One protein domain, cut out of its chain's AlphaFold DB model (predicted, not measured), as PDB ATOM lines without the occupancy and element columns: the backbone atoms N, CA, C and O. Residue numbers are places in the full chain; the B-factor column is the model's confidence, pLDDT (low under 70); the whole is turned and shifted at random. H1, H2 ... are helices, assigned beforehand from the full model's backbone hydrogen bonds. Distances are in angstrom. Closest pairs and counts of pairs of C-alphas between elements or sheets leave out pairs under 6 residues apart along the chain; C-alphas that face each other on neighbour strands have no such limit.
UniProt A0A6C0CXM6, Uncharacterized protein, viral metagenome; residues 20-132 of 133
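AT A GLANCE: This is residues 20 to 132 of the 133 residues of an uncharacterized protein of viral metagenome (UniProt A0A6C0CXM6). Four long helices make an elongated body: H1 packs on H2, and H2, H3 and H5 form an up-and-down bundle, each running against the one before. Short H4 packs on H2 and H3, and loop residues 106 to 111 stick out. The 113 printed residues, all helix in class, are compact, radius of gyration of the C-alphas 14.6 A, spanning 46 by 29 by 21 A.

HOW THE PARTS SIT: Start at H1, residues 21 to 43, a hairpin with H2, residues 46 to 66; their closest C-alphas, Gly 33 and Ala 52, are 4.7 A apart. H3, residues 70 to 90, touches H5, residues 112 to 131, at a shallow tilt of 25 degrees, opposite ways, closest C-alphas Ile 80 and Cys 116, 6.4 A. H2 is the hub, touching these and H4, residues 94 to 98. Every helix's O i to N i+4 pairs are within hydrogen-bond range.

IN THESE COORDINATES: Find C-alpha 21 at (-20.103, 16.816, -17.594); H1 runs 33.0 A. H2 spans 29.9 A, H3 30.1 A, H5 28.5 A, ending at (-26.577, 8.497, -35.981).

THE WHOLE: The printed part has no cut; the H4 to H5 link is long. Residues 102 to 110 and 132 have pLDDT under 70.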
ATOM      1  N   ASN A  20     -22.130  12.813 -19.689       91.38
ATOM      2  CA  ASN A  20     -20.975  13.709 -19.737       91.38
ATOM      3  C   ASN A  20     -21.171  14.941 -18.834       91.38
ATOM      4  O   ASN A  20     -22.292  15.263 -18.445       91.38
ATOM      5  N   LYS A  21     -20.084  15.668 -18.529       91.06
ATOM      6  CA  LYS A  21     -20.103  16.816 -17.594       91.06
ATOM      7  C   LYS A  21     -21.172  17.869 -17.924       91.06
ATOM      8  O   LYS A  21     -21.893  18.281 -17.027       91.06
ATOM      9  N   MET A  22     -21.299  18.276 -19.190       89.81
ATOM     10  CA  MET A  22     -22.289  19.293 -19.589       89.81
ATOM     11  C   MET A  22     -23.728  18.797 -19.420       89.81
ATOM     12  O   MET A  22     -24.540  19.467 -18.789       89.81
ATOM     13  N   ASP A  23     -24.021  17.594 -19.909       94.06
ATOM     14  CA  ASP A  23     -25.334  16.961 -19.770       94.06
ATOM     15  C   ASP A  23     -25.718  16.779 -18.289       94.06
ATOM     16  O   ASP A  23     -26.869  16.998 -17.913       94.06
ATOM     17  N   LYS A  24     -24.747  16.458 -17.423       96.06
ATOM     18  CA  LYS A  24     -24.952  16.361 -15.971       96.06
ATOM     19  C   LYS A  24     -25.478  17.658 -15.361       96.06
ATOM     20  O   LYS A  24     -26.365  17.576 -14.522       96.06
ATOM     21  N   TYR A  25     -24.987  18.830 -15.768       95.75
ATOM     22  CA  TYR A  25     -25.487  20.099 -15.222       95.75
ATOM     23  C   TYR A  25     -26.960  20.333 -15.566       95.75
ATOM     24  O   TYR A  25     -27.741  20.703 -14.693       95.75
ATOM     25  N   ILE A  26     -27.363  20.052 -16.807       96.25
ATOM     26  CA  ILE A  26     -28.764  20.191 -17.233       96.25
ATOM     27  C   ILE A  26     -29.649  19.172 -16.496       96.25
ATOM     28  O   ILE A  26     -30.708  19.528 -15.980       96.25
ATOM     29  N   LEU A  27     -29.201  17.917 -16.383       97.00
ATOM     30  CA  LEU A  27     -29.921  16.876 -15.643       97.00
ATOM     31  C   LEU A  27     -30.009  17.177 -14.141       97.00
ATOM     32  O   LEU A  27     -31.020  16.854 -13.526       97.00
ATOM     33  N   LEU A  28     -29.001  17.827 -13.552       97.31
ATOM     34  CA  LEU A  28     -29.031  18.265 -12.156       97.31
ATOM     35  C   LEU A  28     -30.119  19.318 -11.926       97.31
ATOM     36  O   LEU A  28     -30.870  19.205 -10.961       97.31
ATOM     37  N   ILE A  29     -30.245  20.299 -12.826       96.62
ATOM     38  CA  ILE A  29     -31.345  21.279 -12.783       96.62
ATOM     39  C   ILE A  29     -32.695  20.553 -12.899       96.62
ATOM     40  O   ILE A  29     -33.620  20.857 -12.149       96.62
ATOM     41  N   GLY A  30     -32.788  19.545 -13.773       96.81
ATOM     42  CA  GLY A  30     -33.966  18.680 -13.890       96.81
ATOM     43  C   GLY A  30     -34.316  17.950 -12.595       96.81
ATOM     44  O   GLY A  30     -35.468  17.990 -12.172       96.81
ATOM     45  N   LEU A  31     -33.328  17.348 -11.928       97.62
ATOM     46  CA  LEU A  31     -33.517  16.692 -10.633       97.62
ATOM     47  C   LEU A  31     -33.991  17.684  -9.569       97.62
ATOM     48  O   LEU A  31     -34.942  17.384  -8.854       97.62
ATOM     49  N   ILE A  32     -33.386  18.874  -9.486       97.69
ATOM     50  CA  ILE A  32     -33.819  19.934  -8.560       97.69
ATOM     51  C   ILE A  32     -35.285  20.302  -8.823       97.69
ATOM     52  O   ILE A  32     -36.082  20.323  -7.889       97.69
ATOM     53  N   GLY A  33     -35.666  20.518 -10.085       96.44
ATOM     54  CA  GLY A  33     -37.054  20.794 -10.459       96.44
ATOM     55  C   GLY A  33     -38.015  19.673 -10.056       96.44
ATOM     56  O   GLY A  33     -39.084  19.942  -9.515       96.44
ATOM     57  N   GLN A  34     -37.626  18.409 -10.240       96.25
ATOM     58  CA  GLN A  34     -38.433  17.256  -9.828       96.25
ATOM     59  C   GLN A  34     -38.555  17.128  -8.301       96.25
ATOM     60  O   GLN A  34     -39.629  16.793  -7.806       96.25
ATOM     61  N   PHE A  35     -37.498  17.432  -7.539       97.00
ATOM     62  CA  PHE A  35     -37.573  17.495  -6.074       97.00
ATOM     63  C   PHE A  35     -38.536  18.588  -5.609       97.00
ATOM     64  O   PHE A  35     -39.360  18.343  -4.729       97.00
ATOM     65  N   ILE A  36     -38.475  19.773  -6.223       96.31
ATOM     66  CA  ILE A  36     -39.395  20.874  -5.922       96.31
ATOM     67  C   ILE A  36     -40.838  20.470  -6.251       96.31
ATOM     68  O   ILE A  36     -41.727  20.707  -5.437       96.31
ATOM     69  N   LEU A  37     -41.068  19.795  -7.385       94.94
ATOM     70  CA  LEU A  37     -42.387  19.264  -7.742       94.94
ATOM     71  C   LEU A  37     -42.899  18.283  -6.685       94.94
ATOM     72  O   LEU A  37     -44.049  18.380  -6.266       94.94
ATOM     73  N   LEU A  38     -42.056  17.344  -6.247       95.38
ATOM     74  CA  LEU A  38     -42.426  16.344  -5.249       95.38
ATOM     75  C   LEU A  38     -42.829  17.003  -3.923       95.38
ATOM     76  O   LEU A  38     -43.867  16.653  -3.364       95.38
ATOM     77  N   ILE A  39     -42.047  17.979  -3.448       95.31
ATOM     78  CA  ILE A  39     -42.369  18.750  -2.237       95.31
ATOM     79  C   ILE A  39     -43.669  19.533  -2.441       95.31
ATOM     80  O   ILE A  39     -44.535  19.506  -1.566       95.31
ATOM     81  N   GLY A  40     -43.838  20.183  -3.595       93.75
ATOM     82  CA  GLY A  40     -45.050  20.922  -3.943       93.75
ATOM     83  C   GLY A  40     -46.304  20.050  -3.901       93.75
ATOM     84  O   GLY A  40     -47.283  20.432  -3.273       93.75
ATOM     85  N   ILE A  41     -46.249  18.840  -4.470       92.06
ATOM     86  CA  ILE A  41     -47.355  17.871  -4.420       92.06
ATOM     87  C   ILE A  41     -47.621  17.410  -2.980       92.06
ATOM     88  O   ILE A  41     -48.769  17.366  -2.557       92.06
ATOM     89  N   LEU A  42     -46.582  17.063  -2.214       94.12
ATOM     90  CA  LEU A  42     -46.740  16.548  -0.846       94.12
ATOM     91  C   LEU A  42     -47.288  17.597   0.131       94.12
ATOM     92  O   LEU A  42     -47.981  17.249   1.083       94.12
ATOM     93  N   THR A  43     -46.966  18.869  -0.098       94.00
ATOM     94  CA  THR A  43     -47.395  19.995   0.745       94.00
ATOM     95  C   THR A  43     -48.620  20.729   0.199       94.00
ATOM     96  O   THR A  43     -49.075  21.677   0.831       94.00
ATOM     97  N   ASN A  44     -49.155  20.306  -0.956       90.25
ATOM     98  CA  ASN A  44     -50.173  21.035  -1.722       90.25
ATOM     99  C   ASN A  44     -49.802  22.517  -1.940       90.25
ATOM    100  O   ASN A  44     -50.647  23.408  -1.852       90.25
ATOM    101  N   ASN A  45     -48.516  22.793  -2.177       91.62
ATOM    102  CA  ASN A  45     -48.004  24.141  -2.390       91.62
ATOM    103  C   ASN A  45     -47.944  24.465  -3.885       91.62
ATOM    104  O   ASN A  45     -46.990  24.116  -4.588       91.62
ATOM    105  N   ASN A  46     -48.956  25.199  -4.336       89.38
ATOM    106  CA  ASN A  46     -49.143  25.554  -5.737       89.38
ATOM    107  C   ASN A  46     -47.974  26.356  -6.333       89.38
ATOM    108  O   ASN A  46     -47.576  26.138  -7.478       89.38
ATOM    109  N   TYR A  47     -47.349  27.223  -5.532       90.19
ATOM    110  CA  TYR A  47     -46.190  28.007  -5.962       90.19
ATOM    111  C   TYR A  47     -44.980  27.118  -6.281       90.19
ATOM    112  O   TYR A  47     -44.281  27.338  -7.268       90.19
ATOM    113  N   MET A  48     -44.746  26.073  -5.482       93.19
ATOM    114  CA  MET A  48     -43.659  25.122  -5.737       93.19
ATOM    115  C   MET A  48     -43.915  24.282  -6.989       93.19
ATOM    116  O   MET A  48     -42.996  24.067  -7.780       93.19
ATOM    117  N   ILE A  49     -45.157  23.834  -7.193       92.38
ATOM    118  CA  ILE A  49     -45.553  23.077  -8.391       92.38
ATOM    119  C   ILE A  49     -45.289  23.904  -9.653       92.38
ATOM    120  O   ILE A  49     -44.745  23.401 -10.638       92.38
ATOM    121  N   GLU A  50     -45.620  25.188  -9.611       90.06
ATOM    122  CA  GLU A  50     -45.426  26.093 -10.735       90.06
ATOM    123  C   GLU A  50     -43.958  26.444 -10.980       90.06
ATOM    124  O   GLU A  50     -43.492  26.419 -12.121       90.06
ATOM    125  N   LEU A  51     -43.182  26.664  -9.918       92.25
ATOM    126  CA  LEU A  51     -41.737  26.849 -10.032       92.25
ATOM    127  C   LEU A  51     -41.066  25.616 -10.657       92.25
ATOM    128  O   LEU A  51     -40.193  25.745 -11.519       92.25
ATOM    129  N   ALA A  52     -41.513  24.412 -10.295       94.81
ATOM    130  CA  ALA A  52     -41.055  23.186 -10.932       94.81
ATOM    131  C   ALA A  52     -41.464  23.091 -12.412       94.81
ATOM    132  O   ALA A  52     -40.688  22.587 -13.224       94.81
ATOM    133  N   HIS A  53     -42.641  23.601 -12.787       92.50
ATOM    134  CA  HIS A  53     -43.085  23.665 -14.182       92.50
ATOM    135  C   HIS A  53     -42.206  24.608 -15.023       92.50
ATOM    136  O   HIS A  53     -41.844  24.275 -16.152       92.50
ATOM    137  N   ILE A  54     -41.792  25.748 -14.463       91.75
ATOM    138  CA  ILE A  54     -40.847  26.667 -15.116       91.75
ATOM    139  C   ILE A  54     -39.486  25.986 -15.305       91.75
ATOM    140  O   ILE A  54     -38.936  25.988 -16.408       91.75
ATOM    141  N   LEU A  55     -38.958  25.346 -14.255       95.19
ATOM    142  CA  LEU A  55     -37.698  24.597 -14.336       95.19
ATOM    143  C   LEU A  55     -37.770  23.458 -15.358       95.19
ATOM    144  O   LEU A  55     -36.807  23.232 -16.090       95.19
ATOM    145  N   TYR A  56     -38.916  22.780 -15.456       94.94
ATOM    146  CA  TYR A  56     -39.164  21.772 -16.479       94.94
ATOM    147  C   TYR A  56     -38.985  22.349 -17.886       94.94
ATOM    148  O   TYR A  56     -38.199  21.808 -18.662       94.94
ATOM    149  N   TRP A  57     -39.626  23.476 -18.209       94.31
ATOM    150  CA  TRP A  57     -39.482  24.102 -19.527       94.31
ATOM    151  C   TRP A  57     -38.054  24.557 -19.828       94.31
ATOM    152  O   TRP A  57     -37.577  24.353 -20.945       94.31
ATOM    153  N   ILE A  58     -37.341  25.097 -18.836       94.56
ATOM    154  CA  ILE A  58     -35.919  25.440 -18.976       94.56
ATOM    155  C   ILE A  58     -35.118  24.190 -19.361       94.56
ATOM    156  O   ILE A  58     -34.376  24.206 -20.342       94.56
ATOM    157  N   VAL A  59     -35.304  23.077 -18.652       96.62
ATOM    158  CA  VAL A  59     -34.601  21.818 -18.942       96.62
ATOM    159  C   VAL A  59     -34.976  21.262 -20.314       96.62
ATOM    160  O   VAL A  59     -34.098  20.772 -21.018       96.62
ATOM    161  N   ILE A  60     -36.239  21.370 -20.730       96.19
ATOM    162  CA  ILE A  60     -36.686  20.950 -22.062       96.19
ATOM    163  C   ILE A  60     -35.990  21.759 -23.159       96.19
ATOM    164  O   ILE A  60     -35.418  21.172 -24.078       96.19
ATOM    165  N   ILE A  61     -35.982  23.089 -23.056       94.81
ATOM    166  CA  ILE A  61     -35.379  23.972 -24.064       94.81
ATOM    167  C   ILE A  61     -33.860  23.765 -24.115       94.81
ATOM    168  O   ILE A  61     -33.305  23.469 -25.175       94.81
ATOM    169  N   TYR A  62     -33.176  23.845 -22.970       95.06
ATOM    170  CA  TYR A  62     -31.725  23.667 -22.922       95.06
ATOM    171  C   TYR A  62     -31.311  22.232 -23.269       95.06
ATOM    172  O   TYR A  62     -30.353  22.035 -24.013       95.06
ATOM    173  N   GLY A  63     -32.037  21.220 -22.801       94.38
ATOM    174  CA  GLY A  63     -31.779  19.822 -23.144       94.38
ATOM    175  C   GLY A  63     -31.907  19.566 -24.646       94.38
ATOM    176  O   GLY A  63     -31.030  18.935 -25.242       94.38
ATOM    177  N   THR A  64     -32.934  20.140 -25.281       95.00
ATOM    178  CA  THR A  64     -33.148  20.051 -26.735       95.00
ATOM    179  C   THR A  64     -31.986  20.638 -27.530       95.00
ATOM    180  O   THR A  64     -31.608  20.064 -28.549       95.00
ATOM    181  N   CYS A  65     -31.379  21.732 -27.069       93.31
ATOM    182  CA  CYS A  65     -30.285  22.394 -27.783       93.31
ATOM    183  C   CYS A  65     -28.899  21.814 -27.454       93.31
ATOM    184  O   CYS A  65     -28.052  21.706 -28.341       93.31
ATOM    185  N   PHE A  66     -28.652  21.428 -26.198       93.69
ATOM    186  CA  PHE A  66     -27.293  21.223 -25.686       93.69
ATOM    187  C   PHE A  66     -26.941  19.785 -25.300       93.69
ATOM    188  O   PHE A  66     -25.747  19.486 -25.220       93.69
ATOM    189  N   PHE A  67     -27.907  18.878 -25.092       94.94
ATOM    190  CA  PHE A  67     -27.562  17.493 -24.740       94.94
ATOM    191  C   PHE A  67     -26.750  16.819 -25.831       94.94
ATOM    192  O   PHE A  67     -27.152  16.842 -26.990       94.94
ATOM    193  N   LYS A  68     -25.629  16.196 -25.470       91.62
ATOM    194  CA  LYS A  68     -24.783  15.469 -26.428       91.62
ATOM    195  C   LYS A  68     -25.089  13.979 -26.451       91.62
ATOM    196  O   LYS A  68     -24.943  13.342 -27.488       91.62
ATOM    197  N   ASN A  69     -25.507  13.411 -25.322       92.19
ATOM    198  CA  ASN A  69     -25.836  11.997 -25.250       92.19
ATOM    199  C   ASN A  69     -27.199  11.722 -25.912       92.19
ATOM    200  O   ASN A  69     -28.213  12.318 -25.539       92.19
ATOM    201  N   LYS A  70     -27.235  10.768 -26.851       92.88
ATOM    202  CA  LYS A  70     -28.454  10.333 -27.550       92.88
ATOM    203  C   LYS A  70     -29.572   9.928 -26.585       92.88
ATOM    204  O   LYS A  70     -30.723  10.287 -26.815       92.88
ATOM    205  N   TYR A  71     -29.250   9.248 -25.484       94.19
ATOM    206  CA  TYR A  71     -30.245   8.834 -24.489       94.19
ATOM    207  C   TYR A  71     -30.899  10.029 -23.784       94.19
ATOM    208  O   TYR A  71     -32.101  10.010 -23.535       94.19
ATOM    209  N   ASN A  72     -30.144  11.104 -23.540       95.56
ATOM    210  CA  ASN A  72     -30.680  12.329 -22.943       95.56
ATOM    211  C   ASN A  72     -31.582  13.088 -23.922       95.56
ATOM    212  O   ASN A  72     -32.605  13.639 -23.526       95.56
ATOM    213  N   ILE A  73     -31.240  13.080 -25.212       95.00
ATOM    214  CA  ILE A  73     -32.087  13.665 -26.257       95.00
ATOM    215  C   ILE A  73     -33.407  12.885 -26.376       95.00
ATOM    216  O   ILE A  73     -34.476  13.490 -26.411       95.00
ATOM    217  N   ILE A  74     -33.351  11.547 -26.365       95.25
ATOM    218  CA  ILE A  74     -34.546  10.684 -26.355       95.25
ATOM    219  C   ILE A  74     -35.394  10.936 -25.099       95.25
ATOM    220  O   ILE A  74     -36.618  10.999 -25.185       95.25
ATOM    221  N   TYR A  75     -34.761  11.136 -23.943       95.94
ATOM    222  CA  TYR A  75     -35.453  11.487 -22.704       95.94
ATOM    223  C   TYR A  75     -36.243  12.803 -22.819       95.94
ATOM    224  O   TYR A  75     -37.389  12.876 -22.367       95.94
ATOM    225  N   ILE A  76     -35.682  13.826 -23.472       96.62
ATOM    226  CA  ILE A  76     -36.400  15.084 -23.726       96.62
ATOM    227  C   ILE A  76     -37.554  14.867 -24.703       96.62
ATOM    228  O   ILE A  76     -38.656  15.346 -24.446       96.62
ATOM    229  N   LEU A  77     -37.338  14.097 -25.774       95.75
ATOM    230  CA  LEU A  77     -38.396  13.765 -26.728       95.75
ATOM    231  C   LEU A  77     -39.589  13.111 -26.030       95.75
ATOM    232  O   LEU A  77     -40.726  13.541 -26.204       95.75
ATOM    233  N   PHE A  78     -39.324  12.098 -25.207       95.00
ATOM    234  CA  PHE A  78     -40.370  11.399 -24.478       95.00
ATOM    235  C   PHE A  78     -41.077  12.330 -23.481       95.00
ATOM    236  O   PHE A  78     -42.299  12.293 -23.361       95.00
ATOM    237  N   SER A  79     -40.332  13.223 -22.822       94.31
ATOM    238  CA  SER A  79     -40.912  14.234 -21.927       94.31
ATOM    239  C   SER A  79     -41.884  15.166 -22.669       94.31
ATOM    240  O   SER A  79     -43.002  15.379 -22.200       94.31
ATOM    241  N   ILE A  80     -41.517  15.640 -23.868       93.88
ATOM    242  CA  ILE A  80     -42.396  16.461 -24.721       93.88
ATOM    243  C   ILE A  80     -43.632  15.668 -25.164       93.88
ATOM    244  O   ILE A  80     -44.743  16.193 -25.099       93.88
ATOM    245  N   ILE A  81     -43.470  14.404 -25.569       92.62
ATOM    246  CA  ILE A  81     -44.595  13.536 -25.954       92.62
ATOM    247  C   ILE A  81     -45.584  13.393 -24.793       92.62
ATOM    248  O   ILE A  81     -46.784  13.554 -24.997       92.62
ATOM    249  N   VAL A  82     -45.100  13.163 -23.568       90.38
ATOM    250  CA  VAL A  82     -45.957  13.102 -22.373       90.38
ATOM    251  C   VAL A  82     -46.681  14.433 -22.142       90.38
ATOM    252  O   VAL A  82     -47.866  14.434 -21.807       90.38
ATOM    253  N   THR A  83     -46.021  15.576 -22.356       89.56
ATOM    254  CA  THR A  83     -46.670  16.896 -22.267       89.56
ATOM    255  C   THR A  83     -47.798  17.059 -23.289       89.56
ATOM    256  O   THR A  83     -48.886  17.484 -22.911       89.56
ATOM    257  N   ILE A  84     -47.582  16.688 -24.555       89.06
ATOM    258  CA  ILE A  84     -48.623  16.755 -25.594       89.06
ATOM    259  C   ILE A  84     -49.767  15.797 -25.264       89.06
ATOM    260  O   ILE A  84     -50.927  16.196 -25.273       89.06
ATOM    261  N   PHE A  85     -49.443  14.546 -24.933       88.81
ATOM    262  CA  PHE A  85     -50.430  13.517 -24.621       88.81
ATOM    263  C   PHE A  85     -51.327  13.942 -23.458       88.81
ATOM    264  O   PHE A  85     -52.546  13.836 -23.533       88.81
ATOM    265  N   THR A  86     -50.736  14.475 -22.388       86.56
ATOM    266  CA  THR A  86     -51.508  14.915 -21.219       86.56
ATOM    267  C   THR A  86     -52.408  16.096 -21.546       86.56
ATOM    268  O   THR A  86     -53.578  16.057 -21.178       86.56
ATOM    269  N   ARG A  87     -51.935  17.068 -22.336       84.56
ATOM    270  CA  ARG A  87     -52.796  18.156 -22.821       84.56
ATOM    271  C   ARG A  87     -53.918  17.664 -23.726       84.56
ATOM    272  O   ARG A  87     -55.026  18.155 -23.595       84.56
ATOM    273  N   TYR A  88     -53.670  16.689 -24.595       84.44
ATOM    274  CA  TYR A  88     -54.709  16.149 -25.473       84.44
ATOM    275  C   TYR A  88     -55.828  15.438 -24.693       84.44
ATOM    276  O   TYR A  88     -57.001  15.628 -24.991       84.44
ATOM    277  N   TYR A  89     -55.482  14.638 -23.677       84.69
ATOM    278  CA  TYR A  89     -56.472  13.870 -22.909       84.69
ATOM    279  C   TYR A  89     -57.152  14.664 -21.788       84.69
ATOM    280  O   TYR A  89     -58.309  14.399 -21.473       84.69
ATOM    281  N   TYR A  90     -56.439  15.603 -21.164       79.81
ATOM    282  CA  TYR A  90     -56.913  16.320 -19.976       79.81
ATOM    283  C   TYR A  90     -57.116  17.824 -20.214       79.81
ATOM    284  O   TYR A  90     -57.374  18.550 -19.259       79.81
ATOM    285  N   ASN A  91     -56.969  18.305 -21.455       77.50
ATOM    286  CA  ASN A  91     -56.959  19.722 -21.864       77.50
ATOM    287  C   ASN A  91     -55.862  20.593 -21.214       77.50
ATOM    288  O   ASN A  91     -55.684  21.753 -21.579       77.50
ATOM    289  N   GLU A  92     -55.084  20.040 -20.286       80.56
ATOM    290  CA  GLU A  92     -54.068  20.730 -19.494       80.56
ATOM    291  C   GLU A  92     -52.835  19.833 -19.300       80.56
ATOM    292  O   GLU A  92     -52.896  18.611 -19.450       80.56
ATOM    293  N   CYS A  93     -51.676  20.424 -18.991       80.50
ATOM    294  CA  CYS A  93     -50.472  19.632 -18.726       80.50
ATOM    295  C   CYS A  93     -50.495  19.038 -17.307       80.50
ATOM    296  O   CYS A  93     -51.142  19.566 -16.402       80.50
ATOM    297  N   LEU A  94     -49.715  17.971 -17.085       81.62
ATOM    298  CA  LEU A  94     -49.583  17.308 -15.776       81.62
ATOM    299  C   LEU A  94     -49.332  18.274 -14.609       81.62
ATOM    300  O   LEU A  94     -49.866  18.054 -13.528       81.62
ATOM    301  N   PHE A  95     -48.545  19.331 -14.818       80.88
ATOM    302  CA  PHE A  95     -48.251  20.322 -13.781       80.88
ATOM    303  C   PHE A  95     -49.489  21.126 -13.370       80.88
ATOM    304  O   PHE A  95     -49.706  21.323 -12.183       80.88
ATOM    305  N   VAL A  96     -50.326  21.534 -14.327       79.38
ATOM    306  CA  VAL A  96     -51.571  22.273 -14.051       79.38
ATOM    307  C   VAL A  96     -52.585  21.379 -13.342       79.38
ATOM    308  O   VAL A  96     -53.217  21.811 -12.380       79.38
ATOM    309  N   ILE A  97     -52.666  20.107 -13.742       80.06
ATOM    310  CA  ILE A  97     -53.500  19.105 -13.061       80.06
ATOM    311  C   ILE A  97     -53.039  18.932 -11.606       80.06
ATOM    312  O   ILE A  97     -53.864  18.885 -10.699       80.06
ATOM    313  N   ALA A  98     -51.724  18.888 -11.366       76.19
ATOM    314  CA  ALA A  98     -51.156  18.854 -10.014       76.19
ATOM    315  C   ALA A  98     -51.513  20.088  -9.188       76.19
ATOM    316  O   ALA A  98     -51.644  20.000  -7.973       76.19
ATOM    317  N   ASN A  99     -51.639  21.231  -9.858       78.50
ATOM    318  CA  ASN A  99     -51.889  22.525  -9.247       78.50
ATOM    319  C   ASN A  99     -53.376  22.777  -8.949       78.50
ATOM    320  O   ASN A  99     -53.783  23.928  -8.781       78.50
ATOM    321  N   ASN A 100     -54.214  21.732  -8.963       77.38
ATOM    322  CA  ASN A 100     -55.675  21.827  -8.884       77.38
ATOM    323  C   ASN A 100     -56.265  22.822  -9.904       77.38
ATOM    324  O   ASN A 100     -57.206  23.550  -9.595       77.38
ATOM    325  N   ASN A 101     -55.685  22.887 -11.108       70.75
ATOM    326  CA  ASN A 101     -56.033  23.840 -12.169       70.75
ATOM    327  C   ASN A 101     -55.874  25.321 -11.793       70.75
ATOM    328  O   ASN A 101     -56.366  26.194 -12.508       70.75
ATOM    329  N   THR A 102     -55.158  25.631 -10.713       68.56
ATOM    330  CA  THR A 102     -54.720  27.004 -10.462       68.56
ATOM    331  C   THR A 102     -53.527  27.317 -11.366       68.56
ATOM    332  O   THR A 102     -52.648  26.481 -11.579       68.56
ATOM    333  N   LYS A 103     -53.510  28.508 -11.959       64.88
ATOM    334  CA  LYS A 103     -52.382  29.033 -12.737       64.88
ATOM    335  C   LYS A 103     -51.995  30.346 -12.075       64.88
ATOM    336  O   LYS A 103     -52.808  31.264 -12.070       64.88
ATOM    337  N   ILE A 104     -50.819  30.423 -11.453       60.78
ATOM    338  CA  ILE A 104     -50.343  31.677 -10.850       60.78
ATOM    339  C   ILE A 104     -49.754  32.564 -11.957       60.78
ATOM    340  O   ILE A 104     -49.918  33.782 -11.919       60.78
ATOM    341  N   TYR A 105     -49.160  31.965 -12.993       61.81
ATOM    342  CA  TYR A 105     -48.753  32.615 -14.233       61.81
ATOM    343  C   TYR A 105     -49.658  32.189 -15.395       61.81
ATOM    344  O   TYR A 105     -49.627  31.056 -15.885       61.81
ATOM    345  N   GLU A 106     -50.460  33.131 -15.886       56.88
ATOM    346  CA  GLU A 106     -51.244  32.944 -17.103       56.88
ATOM    347  C   GLU A 106     -50.361  33.099 -18.346       56.88
ATOM    348  O   GLU A 106     -50.088  34.199 -18.826       56.88
ATOM    349  N   TYR A 107     -49.952  31.976 -18.931       60.03
ATOM    350  CA  TYR A 107     -49.315  31.938 -20.252       60.03
ATOM    351  C   TYR A 107     -50.348  31.997 -21.396       60.03
ATOM    352  O   TYR A 107     -50.219  31.277 -22.385       60.03
ATOM    353  N   ASN A 108     -51.377  32.846 -21.274       52.19
ATOM    354  CA  ASN A 108     -52.562  32.855 -22.148       52.19
ATOM    355  C   ASN A 108     -52.262  33.077 -23.645       52.19
ATOM    356  O   ASN A 108     -53.079  32.713 -24.484       52.19
ATOM    357  N   ASN A 109     -51.078  33.591 -23.996       57.56
ATOM    358  CA  ASN A 109     -50.683  33.846 -25.386       57.56
ATOM    359  C   ASN A 109     -49.605  32.899 -25.933       57.56
ATOM    360  O   ASN A 109     -49.203  33.039 -27.088       57.56
ATOM    361  N   ILE A 110     -49.101  31.948 -25.139       69.88
ATOM    362  CA  ILE A 110     -48.056  31.038 -25.615       69.88
ATOM    363  C   ILE A 110     -48.700  29.776 -26.178       69.88
ATOM    364  O   ILE A 110     -49.226  28.938 -25.445       69.88
ATOM    365  N   ASN A 111     -48.599  29.604 -27.497       82.31
ATOM    366  CA  ASN A 111     -49.021  28.376 -28.154       82.31
ATOM    367  C   ASN A 111     -48.008  27.249 -27.874       82.31
ATOM    368  O   ASN A 111     -47.088  26.987 -28.651       82.31
ATOM    369  N   ILE A 112     -48.169  26.602 -26.719       81.69
ATOM    370  CA  ILE A 112     -47.313  25.504 -26.249       81.69
ATOM    371  C   ILE A 112     -47.255  24.358 -27.271       81.69
ATOM    372  O   ILE A 112     -46.212  23.726 -27.401       81.69
ATOM    373  N   GLU A 113     -48.322  24.103 -28.036       83.25
ATOM    374  CA  GLU A 113     -48.321  23.051 -29.065       83.25
ATOM    375  C   GLU A 113     -47.329  23.369 -30.182       83.25
ATOM    376  O   GLU A 113     -46.535  22.514 -30.578       83.25
ATOM    377  N   TYR A 114     -47.307  24.628 -30.625       87.38
ATOM    378  CA  TYR A 114     -46.340  25.099 -31.606       87.38
ATOM    379  C   TYR A 114     -44.905  24.981 -31.075       87.38
ATOM    380  O   TYR A 114     -44.037  24.449 -31.771       87.38
ATOM    381  N   ILE A 115     -44.658  25.376 -29.820       89.88
ATOM    382  CA  ILE A 115     -43.338  25.221 -29.183       89.88
ATOM    383  C   ILE A 115     -42.928  23.746 -29.139       89.88
ATOM    384  O   ILE A 115     -41.821  23.407 -29.553       89.88
ATOM    385  N   CYS A 116     -43.816  22.855 -28.689       89.56
ATOM    386  CA  CYS A 116     -43.547  21.421 -28.663       89.56
ATOM    387  C   CYS A 116     -43.232  20.875 -30.061       89.56
ATOM    388  O   CYS A 116     -42.272  20.121 -30.208       89.56
ATOM    389  N   SER A 117     -43.989  21.274 -31.088       90.25
ATOM    390  CA  SER A 117     -43.760  20.827 -32.467       90.25
ATOM    391  C   SER A 117     -42.390  21.270 -32.999       90.25
ATOM    392  O   SER A 117     -41.648  20.452 -33.543       90.25
ATOM    393  N   MET A 118     -41.996  22.522 -32.741       93.81
ATOM    394  CA  MET A 118     -40.679  23.050 -33.104       93.81
ATOM    395  C   MET A 118     -39.549  22.302 -32.395       93.81
ATOM    396  O   MET A 118     -38.568  21.910 -33.028       93.81
ATOM    397  N   LEU A 119     -39.694  22.048 -31.092       94.81
ATOM    398  CA  LEU A 119     -38.702  21.295 -30.324       94.81
ATOM    399  C   LEU A 119     -38.568  19.853 -30.828       94.81
ATOM    400  O   LEU A 119     -37.449  19.360 -30.947       94.81
ATOM    401  N   ILE A 120     -39.673  19.192 -31.187       94.56
ATOM    402  CA  ILE A 120     -39.646  17.844 -31.776       94.56
ATOM    403  C   ILE A 120     -38.863  17.839 -33.091       94.56
ATOM    404  O   ILE A 120     -38.007  16.974 -33.273       94.56
ATOM    405  N   ILE A 121     -39.098  18.809 -33.981       93.81
ATOM    406  CA  ILE A 121     -38.362  18.919 -35.252       93.81
ATOM    407  C   ILE A 121     -36.858  19.051 -34.991       93.81
ATOM    408  O   ILE A 121     -36.063  18.312 -35.577       93.81
ATOM    409  N   ILE A 122     -36.462  19.936 -34.067       94.12
ATOM    410  CA  ILE A 122     -35.055  20.110 -33.684       94.12
ATOM    411  C   ILE A 122     -34.477  18.788 -33.169       94.12
ATOM    412  O   ILE A 122     -33.395  18.383 -33.593       94.12
ATOM    413  N   ILE A 123     -35.194  18.079 -32.295       94.75
ATOM    414  CA  ILE A 123     -34.744  16.792 -31.752       94.75
ATOM    415  C   ILE A 123     -34.559  15.749 -32.858       94.75
ATOM    416  O   ILE A 123     -33.533  15.069 -32.867       94.75
ATOM    417  N   ILE A 124     -35.500  15.636 -33.800       93.81
ATOM    418  CA  ILE A 124     -35.414  14.680 -34.915       93.81
ATOM    419  C   ILE A 124     -34.166  14.953 -35.761       93.81
ATOM    420  O   ILE A 124     -33.382  14.035 -36.003       93.81
ATOM    421  N   ILE A 125     -33.930  16.215 -36.141       93.50
ATOM    422  CA  ILE A 125     -32.737  16.618 -36.904       93.50
ATOM    423  C   ILE A 125     -31.459  16.258 -36.135       93.50
ATOM    424  O   ILE A 125     -30.520  15.690 -36.695       93.50
ATOM    425  N   ARG A 126     -31.417  16.547 -34.828       92.94
ATOM    426  CA  ARG A 126     -30.250  16.243 -33.989       92.94
ATOM    427  C   ARG A 126     -30.000  14.741 -33.858       92.94
ATOM    428  O   ARG A 126     -28.847  14.320 -33.926       92.94
ATOM    429  N   LEU A 127     -31.048  13.937 -33.685       92.06
ATOM    430  CA  LEU A 127     -30.933  12.480 -33.601       92.06
ATOM    431  C   LEU A 127     -30.406  11.877 -34.906       92.06
ATOM    432  O   LEU A 127     -29.573  10.975 -34.839       92.06
ATOM    433  N   PHE A 128     -30.842  12.397 -36.056       90.88
ATOM    434  CA  PHE A 128     -30.357  11.969 -37.368       90.88
ATOM    435  C   PHE A 128     -28.867  12.292 -37.558       90.88
ATOM    436  O   PHE A 128     -28.081  11.433 -37.957       90.88
ATOM    437  N   ASN A 129     -28.439  13.499 -37.178       88.38
ATOM    438  CA  ASN A 129     -27.030  13.895 -37.275       88.38
ATOM    439  C   ASN A 129     -26.114  13.067 -36.358       88.38
ATOM    440  O   ASN A 129     -24.995  12.740 -36.743       88.38
ATOM    441  N   LEU A 130     -26.586  12.696 -35.164       84.94
ATOM    442  CA  LEU A 130     -25.829  11.860 -34.225       84.94
ATOM    443  C   LEU A 130     -25.754  10.384 -34.636       84.94
ATOM    444  O   LEU A 130     -24.872   9.686 -34.156       84.94
ATOM    445  N   SER A 131     -26.664   9.878 -35.475       72.81
ATOM    446  CA  SER A 131     -26.577   8.497 -35.981       72.81
ATOM    447  C   SER A 131     -25.552   8.301 -37.099       72.81
ATOM    448  O   SER A 131     -25.246   7.160 -37.429       72.81
ATOM    449  N   HIS A 132     -25.042   9.390 -37.676       59.44
ATOM    450  CA  HIS A 132     -24.039   9.371 -38.744       59.44
ATOM    451  C   HIS A 132     -22.614   9.694 -38.254       59.44
ATOM    452  O   HIS A 132     -21.721   9.874 -39.080       59.44
TER     453      HIS A 132